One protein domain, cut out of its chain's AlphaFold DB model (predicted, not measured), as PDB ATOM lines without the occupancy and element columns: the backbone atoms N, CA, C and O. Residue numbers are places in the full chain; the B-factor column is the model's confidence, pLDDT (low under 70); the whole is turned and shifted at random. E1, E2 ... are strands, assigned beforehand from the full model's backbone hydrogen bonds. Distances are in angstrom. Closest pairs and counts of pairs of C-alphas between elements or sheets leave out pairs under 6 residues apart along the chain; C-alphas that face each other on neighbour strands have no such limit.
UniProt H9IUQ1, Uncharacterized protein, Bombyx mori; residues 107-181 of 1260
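What this domain is: This is residues 107 to 181 of the 1260 residues of an uncharacterized protein of Bombyx mori (UniProt H9IUQ1). A long curled sheet of five strands, E1, E7, E6, E3 and E4, forms a wall, and the small antiparallel two-strand sheet of E2 and E5 is over part of its hollow side, making a sandwich only partly face to face. The long hairpin of E6 and E7 runs along the longest axis. The printed part has 75 residues, with no named helix and seven strands, E1 to E7 in chain order; 38 residues are in them, and the class is all strand. The five-strand sheet, in the order E1 E7 E6 E3 E4, is mixed. The whole is compact, with a radius of gyration of the C-alphas of 12.5 A, and a rod spanning 40 by 20 by 18 A.

How they stand to each other: Edge strand E1, residues 107 to 109, is parallel to E7, residues 171 to 180, at 39 degrees, with N 108 and O 178 2.9 A apart. E2, residues 115 to 118, is antiparallel to E5, residues 144 to 147, with N 117 and O 145 2.8 A apart. E3, residues 126 to 130, and edge strand E4, residues 137 to 140, are a hairpin, with N 127 and O 139 2.8 A apart. E6, residues 156 to 163, is antiparallel to E3, with N 128 and O 161 2.8 A apart. E6 and E7 are a hairpin, with N 158 and O 175 2.8 A apart. E2 and E6 are apart.

Where its parts are: E1 begins at C-alpha 107 (-15.740, 22.188, -108.849). E6 is 22.6 A long. E7, 28.1 A long, ends at C-alpha 180 (-18.357, 19.806, -103.524).

The domain as a whole: The C-alphas of Gly 166 and Gly 181, the two farthest apart, are 40.7 A apart. The printed part has no cut and no long link. Residues 130 to 138, 140, 153 and 181 have pLDDT under 70.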
ATOM      1  N   ALA A 107     -15.140  22.268-110.178       81.50
ATOM      2  CA  ALA A 107     -15.740  22.188-108.849       81.50
ATOM      3  C   ALA A 107     -16.852  23.241-108.691       81.50
ATOM      4  O   ALA A 107     -16.601  24.438-108.812       81.50
ATOM      5  N   LEU A 108     -18.077  22.797-108.401       82.44
ATOM      6  CA  LEU A 108     -19.250  23.647-108.154       82.44
ATOM      7  C   LEU A 108     -19.759  23.461-106.718       82.44
ATOM      8  O   LEU A 108     -19.751  22.346-106.197       82.44
ATOM      9  N   GLN A 109     -20.268  24.517-106.075       79.25
ATOM     10  CA  GLN A 109     -20.820  24.404-104.716       79.25
ATOM     11  C   GLN A 109     -22.287  23.949-104.747       79.25
ATOM     12  O   GLN A 109     -23.085  24.500-105.502       79.25
ATOM     13  N   ASP A 110     -22.681  22.967-103.924       76.25
ATOM     14  CA  ASP A 110     -24.044  22.397-103.911       76.25
ATOM     15  C   ASP A 110     -25.125  23.431-103.508       76.25
ATOM     16  O   ASP A 110     -25.343  23.718-102.327       76.25
ATOM     17  N   GLY A 111     -25.853  23.979-104.490       71.12
ATOM     18  CA  GLY A 111     -26.998  24.872-104.282       71.12
ATOM     19  C   GLY A 111     -26.813  26.335-104.698       71.12
ATOM     20  O   GLY A 111     -27.765  27.107-104.511       71.12
ATOM     21  N   GLU A 112     -25.654  26.688-105.259       75.81
ATOM     22  CA  GLU A 112     -25.352  27.937-105.979       75.81
ATOM     23  C   GLU A 112     -26.380  28.224-107.097       75.81
ATOM     24  O   GLU A 112     -27.089  27.319-107.540       75.81
ATOM     25  N   ARG A 113     -26.526  29.486-107.528       74.19
ATOM     26  CA  ARG A 113     -27.553  29.915-108.499       74.19
ATOM     27  C   ARG A 113     -26.993  30.804-109.597       74.19
ATOM     28  O   ARG A 113     -26.256  31.733-109.288       74.19
ATOM     29  N   HIS A 114     -27.447  30.571-110.826       75.75
ATOM     30  CA  HIS A 114     -26.908  31.186-112.045       75.75
ATOM     31  C   HIS A 114     -25.377  31.043-112.123       75.75
ATOM     32  O   HIS A 114     -24.676  31.984-112.486       75.75
ATOM     33  N   ALA A 115     -24.859  29.871-111.737       75.19
ATOM     34  CA  ALA A 115     -23.430  29.589-111.811       75.19
ATOM     35  C   ALA A 115     -23.018  29.591-113.289       75.19
ATOM     36  O   ALA A 115     -23.541  28.794-114.071       75.19
ATOM     37  N   HIS A 116     -22.132  30.509-113.676       79.62
ATOM     38  CA  HIS A 116     -21.578  30.553-115.026       79.62
ATOM     39  C   HIS A 116     -20.470  29.509-115.123       79.62
ATOM     40  O   HIS A 116     -19.459  29.609-114.431       79.62
ATOM     41  N   VAL A 117     -20.691  28.482-115.939       80.44
ATOM     42  CA  VAL A 117     -19.770  27.363-116.113       80.44
ATOM     43  C   VAL A 117     -19.143  27.463-117.493       80.44
ATOM     44  O   VAL A 117     -19.756  27.093-118.494       80.44
ATOM     45  N   ASP A 118     -17.917  27.969-117.544       81.50
ATOM     46  CA  ASP A 118     -17.072  27.902-118.732       81.50
ATOM     47  C   ASP A 118     -16.557  26.463-118.878       81.50
ATOM     48  O   ASP A 118     -15.757  25.988-118.074       81.50
ATOM     49  N   LEU A 119     -17.080  25.734-119.867       79.94
ATOM     50  CA  LEU A 119     -16.818  24.301-120.045       79.94
ATOM     51  C   LEU A 119     -15.471  24.028-120.720       79.94
ATOM     52  O   LEU A 119     -14.913  22.942-120.555       79.94
ATOM     53  N   THR A 120     -14.976  25.004-121.488       76.00
ATOM     54  CA  THR A 120     -13.706  24.956-122.219       76.00
ATOM     55  C   THR A 120     -13.112  26.356-122.342       76.00
ATOM     56  O   THR A 120     -13.857  27.314-122.522       76.00
ATOM     57  N   THR A 121     -11.786  26.472-122.380       74.44
ATOM     58  CA  THR A 121     -11.069  27.734-122.661       74.44
ATOM     59  C   THR A 121     -10.751  27.936-124.150       74.44
ATOM     60  O   THR A 121      -9.961  28.811-124.503       74.44
ATOM     61  N   LEU A 122     -11.296  27.092-125.031       76.25
ATOM     62  CA  LEU A 122     -11.050  27.132-126.473       76.25
ATOM     63  C   LEU A 122     -12.064  28.052-127.166       76.25
ATOM     64  O   LEU A 122     -13.256  28.038-126.860       76.25
ATOM     65  N   ASN A 123     -11.596  28.842-128.132       76.62
ATOM     66  CA  ASN A 123     -12.439  29.767-128.890       76.62
ATOM     67  C   ASN A 123     -13.216  29.028-129.996       76.62
ATOM     68  O   ASN A 123     -12.827  29.046-131.163       76.62
ATOM     69  N   SER A 124     -14.293  28.343-129.616       80.44
ATOM     70  CA  SER A 124     -15.173  27.608-130.522       80.44
ATOM     71  C   SER A 124     -16.037  28.521-131.404       80.44
ATOM     72  O   SER A 124     -16.535  29.555-130.963       80.44
ATOM     73  N   ALA A 125     -16.278  28.106-132.653       77.75
ATOM     74  CA  ALA A 125     -17.343  28.666-133.490       77.75
ATOM     75  C   ALA A 125     -18.723  28.249-132.955       77.75
ATOM     76  O   ALA A 125     -19.680  29.027-132.987       77.75
ATOM     77  N   TYR A 126     -18.811  27.026-132.433       84.25
ATOM     78  CA  TYR A 126     -19.956  26.518-131.690       84.25
ATOM     79  C   TYR A 126     -19.569  25.354-130.778       84.25
ATOM     80  O   TYR A 126     -18.557  24.683-130.985       84.25
ATOM     81  N   CYS A 127     -20.435  25.095-129.806       83.25
ATOM     82  CA  CYS A 127     -20.315  24.027-128.838       83.25
ATOM     83  C   CYS A 127     -21.636  23.257-128.696       83.25
ATOM     84  O   CYS A 127     -22.719  23.844-128.664       83.25
ATOM     85  N   LEU A 128     -21.535  21.937-128.582       80.88
ATOM     86  CA  LEU A 128     -22.614  21.020-128.238       80.88
ATOM     87  C   LEU A 128     -22.318  20.431-126.861       80.88
ATOM     88  O   LEU A 128     -21.243  19.875-126.648       80.88
ATOM     89  N   VAL A 129     -23.272  20.534-125.942       77.88
ATOM     90  CA  VAL A 129     -23.153  19.974-124.592       77.88
ATOM     91  C   VAL A 129     -24.130  18.812-124.459       77.88
ATOM     92  O   VAL A 129     -25.349  19.011-124.496       77.88
ATOM     93  N   GLU A 130     -23.597  17.599-124.328       69.62
ATOM     94  CA  GLU A 130     -24.377  16.379-124.138       69.62
ATOM     95  C   GLU A 130     -24.390  15.942-122.667       69.62
ATOM     96  O   GLU A 130     -23.346  15.726-122.046       69.62
ATOM     97  N   GLN A 131     -25.606  15.703-122.156       61.25
ATOM     98  CA  GLN A 131     -25.880  15.178-120.811       61.25
ATOM     99  C   GLN A 131     -25.469  16.132-119.653       61.25
ATOM    100  O   GLN A 131     -24.896  17.186-119.913       61.25
ATOM    101  N   PRO A 132     -25.894  15.899-118.382       42.66
ATOM    102  CA  PRO A 132     -26.423  14.658-117.792       42.66
ATOM    103  C   PRO A 132     -27.828  14.184-118.214       42.66
ATOM    104  O   PRO A 132     -28.135  13.012-118.010       42.66
ATOM    105  N   PHE A 133     -28.733  15.055-118.703       47.72
ATOM    106  CA  PHE A 133     -30.157  14.863-118.349       47.72
ATOM    107  C   PHE A 133     -31.294  14.874-119.383       47.72
ATOM    108  O   PHE A 133     -32.405  14.586-118.940       47.72
ATOM    109  N   SER A 134     -31.060  15.079-120.681       48.44
ATOM    110  CA  SER A 134     -31.845  14.500-121.811       48.44
ATOM    111  C   SER A 134     -31.603  15.258-123.110       48.44
ATOM    112  O   SER A 134     -31.594  14.648-124.175       48.44
ATOM    113  N   ASP A 135     -31.394  16.567-123.003       49.88
ATOM    114  CA  ASP A 135     -31.463  17.490-124.132       49.88
ATOM    115  C   ASP A 135     -30.051  17.977-124.486       49.88
ATOM    116  O   ASP A 135     -29.305  18.422-123.611       49.88
ATOM    117  N   ILE A 136     -29.676  17.893-125.767       56.91
ATOM    118  CA  ILE A 136     -28.390  18.405-126.260       56.91
ATOM    119  C   ILE A 136     -28.490  19.927-126.348       56.91
ATOM    120  O   ILE A 136     -29.330  20.457-127.078       56.91
ATOM    121  N   SER A 137     -27.634  20.634-125.612       63.75
ATOM    122  CA  SER A 137     -27.651  22.098-125.579       63.75
ATOM    123  C   SER A 137     -26.657  22.669-126.583       63.75
ATOM    124  O   SER A 137     -25.463  22.386-126.509       63.75
ATOM    125  N   PHE A 138     -27.156  23.470-127.526       69.06
ATOM    126  CA  PHE A 138     -26.339  24.131-128.542       69.06
ATOM    127  C   PHE A 138     -25.950  25.541-128.082       69.06
ATOM    128  O   PHE A 138     -26.823  26.389-127.890       69.06
ATOM    129  N   VAL A 139     -24.650  25.814-127.969       71.50
ATOM    130  CA  VAL A 139     -24.098  27.120-127.589       71.50
ATOM    131  C   VAL A 139     -23.281  27.681-128.763       71.50
ATOM    132  O   VAL A 139     -22.238  27.122-129.098       71.50
ATOM    133  N   PRO A 140     -23.726  28.752-129.446       66.31
ATOM    134  CA  PRO A 140     -22.936  29.396-130.495       66.31
ATOM    135  C   PRO A 140     -21.801  30.238-129.886       66.31
ATOM    136  O   PRO A 140     -22.027  30.999-128.947       66.31
ATOM    137  N   GLY A 141     -20.596  30.156-130.456       72.31
ATOM    138  CA  GLY A 141     -19.401  30.821-129.928       72.31
ATOM    139  C   GLY A 141     -18.724  30.055-128.783       72.31
ATOM    140  O   GLY A 141     -18.650  28.825-128.806       72.31
ATOM    141  N   HIS A 142     -18.200  30.799-127.802       79.75
ATOM    142  CA  HIS A 142     -17.469  30.287-126.635       79.75
ATOM    143  C   HIS A 142     -18.315  29.309-125.806       79.75
ATOM    144  O   HIS A 142     -19.463  29.613-125.478       79.75
ATOM    145  N   CYS A 143     -17.757  28.152-125.433       80.56
ATOM    146  CA  CYS A 143     -18.524  27.136-124.717       80.56
ATOM    147  C   CYS A 143     -18.690  27.446-123.220       80.56
ATOM    148  O   CYS A 143     -17.905  26.996-122.380       80.56
ATOM    149  N   SER A 144     -19.753  28.175-122.881       80.44
ATOM    150  CA  SER A 144     -20.208  28.363-121.503       80.44
ATOM    151  C   SER A 144     -21.695  28.045-121.324       80.44
ATOM    152  O   SER A 144     -22.503  28.167-122.245       80.44
ATOM    153  N   VAL A 145     -22.065  27.613-120.118       79.19
ATOM    154  CA  VAL A 145     -23.443  27.291-119.726       79.19
ATOM    155  C   VAL A 145     -23.746  27.953-118.388       79.19
ATOM    156  O   VAL A 145     -23.010  27.787-117.421       79.19
ATOM    157  N   THR A 146     -24.858  28.686-118.297       76.00
ATOM    158  CA  THR A 146     -25.338  29.224-117.014       76.00
ATOM    159  C   THR A 146     -26.300  28.235-116.365       76.00
ATOM    160  O   THR A 146     -27.343  27.915-116.930       76.00
ATOM    161  N   LEU A 147     -25.971  27.758-115.164       74.94
ATOM    162  CA  LEU A 147     -26.813  26.842-114.399       74.94
ATOM    163  C   LEU A 147     -27.688  27.616-113.408       74.94
ATOM    164  O   LEU A 147     -27.200  28.068-112.370       74.94
ATOM    165  N   ASP A 148     -28.997  27.702-113.684       70.25
ATOM    166  CA  ASP A 148     -30.026  28.275-112.789       70.25
ATOM    167  C   ASP A 148     -29.824  27.872-111.326       70.25
ATOM    168  O   ASP A 148     -29.946  28.694-110.409       70.25
ATOM    169  N   ARG A 149     -29.495  26.593-111.106       74.62
ATOM    170  CA  ARG A 149     -29.071  26.089-109.809       74.62
ATOM    171  C   ARG A 149     -28.168  24.864-109.914       74.62
ATOM    172  O   ARG A 149     -28.571  23.842-110.470       74.62
ATOM    173  N   THR A 150     -27.001  24.921-109.285       75.38
ATOM    174  CA  THR A 150     -26.144  23.746-109.091       75.38
ATOM    175  C   THR A 150     -26.778  22.808-108.058       75.38
ATOM    176  O   THR A 150     -27.399  23.233-107.081       75.38
ATOM    177  N   THR A 151     -26.646  21.503-108.270       78.88
ATOM    178  CA  THR A 151     -27.010  20.467-107.291       78.88
ATOM    179  C   THR A 151     -26.150  19.236-107.545       78.88
ATOM    180  O   THR A 151     -25.702  19.054-108.673       78.88
ATOM    181  N   ARG A 152     -26.020  18.302-106.596       74.12
ATOM    182  CA  ARG A 152     -25.392  16.980-106.861       74.12
ATOM    183  C   ARG A 152     -25.943  16.200-108.067       74.12
ATOM    184  O   ARG A 152     -25.353  15.203-108.456       74.12
ATOM    185  N   ALA A 153     -27.066  16.611-108.657       66.31
ATOM    186  CA  ALA A 153     -27.554  16.034-109.900       66.31
ATOM    187  C   ALA A 153     -26.708  16.451-111.127       66.31
ATOM    188  O   ALA A 153     -26.623  15.675-112.067       66.31
ATOM    189  N   VAL A 154     -26.055  17.625-111.130       74.81
ATOM    190  CA  VAL A 154     -25.185  18.054-112.253       74.81
ATOM    191  C   VAL A 154     -23.793  17.407-112.235       74.81
ATOM    192  O   VAL A 154     -23.027  17.578-113.180       74.81
ATOM    193  N   GLN A 155     -23.467  16.658-111.177       79.44
ATOM    194  CA  GLN A 155     -22.195  15.955-111.020       79.44
ATOM    195  C   GLN A 155     -22.070  14.796-112.021       79.44
ATOM    196  O   GLN A 155     -22.937  13.924-112.078       79.44
ATOM    197  N   GLY A 156     -20.961  14.746-112.758       79.06
ATOM    198  CA  GLY A 156     -20.677  13.699-113.739       79.06
ATOM    199  C   GLY A 156     -19.627  14.121-114.765       79.06
ATOM    200  O   GLY A 156     -19.071  15.214-114.686       79.06
ATOM    201  N   ASN A 157     -19.376  13.261-115.749       81.69
ATOM    202  CA  ASN A 157     -18.630  13.648-116.945       81.69
ATOM    203  C   ASN A 157     -19.612  14.304-117.922       81.69
ATOM    204  O   ASN A 157     -20.661  13.730-118.209       81.69
ATOM    205  N   TRP A 158     -19.278  15.499-118.394       83.50
ATOM    206  CA  TRP A 158     -20.020  16.237-119.409       83.50
ATOM    207  C   TRP A 158     -19.285  16.064-120.735       83.50
ATOM    208  O   TRP A 158     -18.098  16.381-120.821       83.50
ATOM    209  N   ASN A 159     -19.973  15.553-121.755       80.88
ATOM    210  CA  ASN A 159     -19.385  15.386-123.079       80.88
ATOM    211  C   ASN A 159     -19.616  16.676-123.870       80.88
ATOM    212  O   ASN A 159     -20.757  17.094-124.075       80.88
ATOM    213  N   VAL A 160     -18.530  17.319-124.288       82.75
ATOM    214  CA  VAL A 160     -18.546  18.631-124.937       82.75
ATOM    215  C   VAL A 160     -17.923  18.494-126.322       82.75
ATOM    216  O   VAL A 160     -16.777  18.073-126.443       82.75
ATOM    217  N   VAL A 161     -18.668  18.824-127.377       84.25
ATOM    218  CA  VAL A 161     -18.203  18.711-128.770       84.25
ATOM    219  C   VAL A 161     -18.072  20.107-129.377       84.25
ATOM    220  O   VAL A 161     -19.012  20.900-129.333       84.25
ATOM    221  N   LEU A 162     -16.892  20.420-129.911       85.50
ATOM    222  CA  LEU A 162     -16.494  21.759-130.345       85.50
ATOM    223  C   LEU A 162     -16.263  21.812-131.857       85.50
ATOM    224  O   LEU A 162     -15.392  21.116-132.382       85.50
ATOM    225  N   GLY A 163     -16.954  22.724-132.542       86.06
ATOM    226  CA  GLY A 163     -16.555  23.180-133.872       86.06
ATOM    227  C   GLY A 163     -15.533  24.306-133.740       86.06
ATOM    228  O   GLY A 163     -15.894  25.412-133.331       86.06
ATOM    229  N   LEU A 164     -14.260  24.046-134.053       83.88
ATOM    230  CA  LEU A 164     -13.179  25.029-133.898       83.88
ATOM    231  C   LEU A 164     -12.908  25.797-135.210       83.88
ATOM    232  O   LEU A 164     -12.834  25.176-136.273       83.88
ATOM    233  N   PRO A 165     -12.758  27.140-135.191       79.19
ATOM    234  CA  PRO A 165     -12.595  27.925-136.415       79.19
ATOM    235  C   PRO A 165     -11.306  27.550-137.154       79.19
ATOM    236  O   PRO A 165     -10.220  27.785-136.637       79.19
ATOM    237  N   GLY A 166     -11.406  27.029-138.378       80.00
ATOM    238  CA  GLY A 166     -10.237  26.614-139.165       80.00
ATOM    239  C   GLY A 166      -9.806  25.154-138.998       80.00
ATOM    240  O   GLY A 166      -8.756  24.787-139.522       80.00
ATOM    241  N   GLN A 167     -10.613  24.330-138.323       84.75
ATOM    242  CA  GLN A 167     -10.529  22.865-138.348       84.75
ATOM    243  C   GLN A 167     -11.859  22.280-138.842       84.75
ATOM    244  O   GLN A 167     -12.923  22.841-138.560       84.75
ATOM    245  N   VAL A 168     -11.790  21.177-139.597       85.62
ATOM    246  CA  VAL A 168     -12.981  20.531-140.184       85.62
ATOM    247  C   VAL A 168     -13.586  19.483-139.252       85.62
ATOM    248  O   VAL A 168     -14.802  19.450-139.077       85.62
ATOM    249  N   ALA A 169     -12.757  18.649-138.627       84.94
ATOM    250  CA  ALA A 169     -13.214  17.698-137.619       84.94
ATOM    251  C   ALA A 169     -13.622  18.420-136.321       84.94
ATOM    252  O   ALA A 169     -12.986  19.392-135.910       84.94
ATOM    253  N   GLU A 170     -14.667  17.928-135.657       87.25
ATOM    254  CA  GLU A 170     -15.021  18.378-134.308       87.25
ATOM    255  C   GLU A 170     -14.076  17.808-133.241       87.25
ATOM    256  O   GLU A 170     -13.696  16.636-133.282       87.25
ATOM    257  N   VAL A 171     -13.759  18.619-132.228       83.19
ATOM    258  CA  VAL A 171     -12.961  18.199-131.066       83.19
ATOM    259  C   VAL A 171     -13.887  17.805-129.917       83.19
ATOM    260  O   VAL A 171     -14.767  18.576-129.538       83.19
ATOM    261  N   GLN A 172     -13.678  16.621-129.336       80.62
ATOM    262  CA  GLN A 172     -14.402  16.162-128.145       80.62
ATOM    263  C   GLN A 172     -13.591  16.449-126.872       80.62
ATOM    264  O   GLN A 172     -12.436  16.043-126.761       80.62
ATOM    265  N   ALA A 173     -14.209  17.111-125.895       78.75
ATOM    266  CA  ALA A 173     -13.662  17.382-124.571       78.75
ATOM    267  C   ALA A 173     -14.612  16.831-123.493       78.75
ATOM    268  O   ALA A 173     -15.781  17.201-123.425       78.75
ATOM    269  N   ASN A 174     -14.110  15.944-122.633       78.69
ATOM    270  CA  ASN A 174     -14.913  15.299-121.590       78.69
ATOM    271  C   ASN A 174     -14.649  15.962-120.233       78.69
ATOM    272  O   ASN A 174     -13.821  15.500-119.445       78.69
ATOM    273  N   THR A 175     -15.334  17.074-119.971       78.94
ATOM    274  CA  THR A 175     -15.138  17.887-118.764       78.94
ATOM    275  C   THR A 175     -15.806  17.229-117.555       78.94
ATOM    276  O   THR A 175     -17.014  16.992-117.533       78.94
ATOM    277  N   LYS A 176     -15.030  16.931-116.508       81.62
ATOM    278  CA  LYS A 176     -15.558  16.357-115.263       81.62
ATOM    279  C   LYS A 176     -16.108  17.462-114.363       81.62
ATOM    280  O   LYS A 176     -15.346  18.298-113.887       81.62
ATOM    281  N   VAL A 177     -17.409  17.442-114.089       83.94
ATOM    282  CA  VAL A 177     -18.065  18.356-113.145       83.94
ATOM    283  C   VAL A 177     -18.229  17.648-111.803       83.94
ATOM    284  O   VAL A 177     -18.950  16.653-111.689       83.94
ATOM    285  N   GLU A 178     -17.572  18.170-110.771       81.81
ATOM    286  CA  GLU A 178     -17.710  17.721-109.389       81.81
ATOM    287  C   GLU A 178     -18.497  18.745-108.569       81.81
ATOM    288  O   GLU A 178     -18.348  19.953-108.734       81.81
ATOM    289  N   VAL A 179     -19.368  18.260-107.682       80.19
ATOM    290  CA  VAL A 179     -20.164  19.122-106.801       80.19
ATOM    291  C   VAL A 179     -19.678  18.917-105.377       80.19
ATOM    292  O   VAL A 179     -19.990  17.902-104.745       80.19
ATOM    293  N   GLU A 180     -18.891  19.867-104.879       73.19
ATOM    294  CA  GLU A 180     -18.357  19.806-103.524       73.19
ATOM    295  C   GLU A 180     -19.488  19.955-102.502       73.19
ATOM    296  O   GLU A 180     -20.335  20.851-102.575       73.19
ATOM    297  N   GLY A 181     -19.508  19.047-101.526       51.66
ATOM    298  CA  GLY A 181     -20.524  19.016-100.485       51.66
ATOM    299  C   GLY A 181     -19.906  18.772 -99.119       51.66
ATOM    300  O   GLY A 181     -19.413  17.675 -98.854       51.66
TER     301      GLY A 181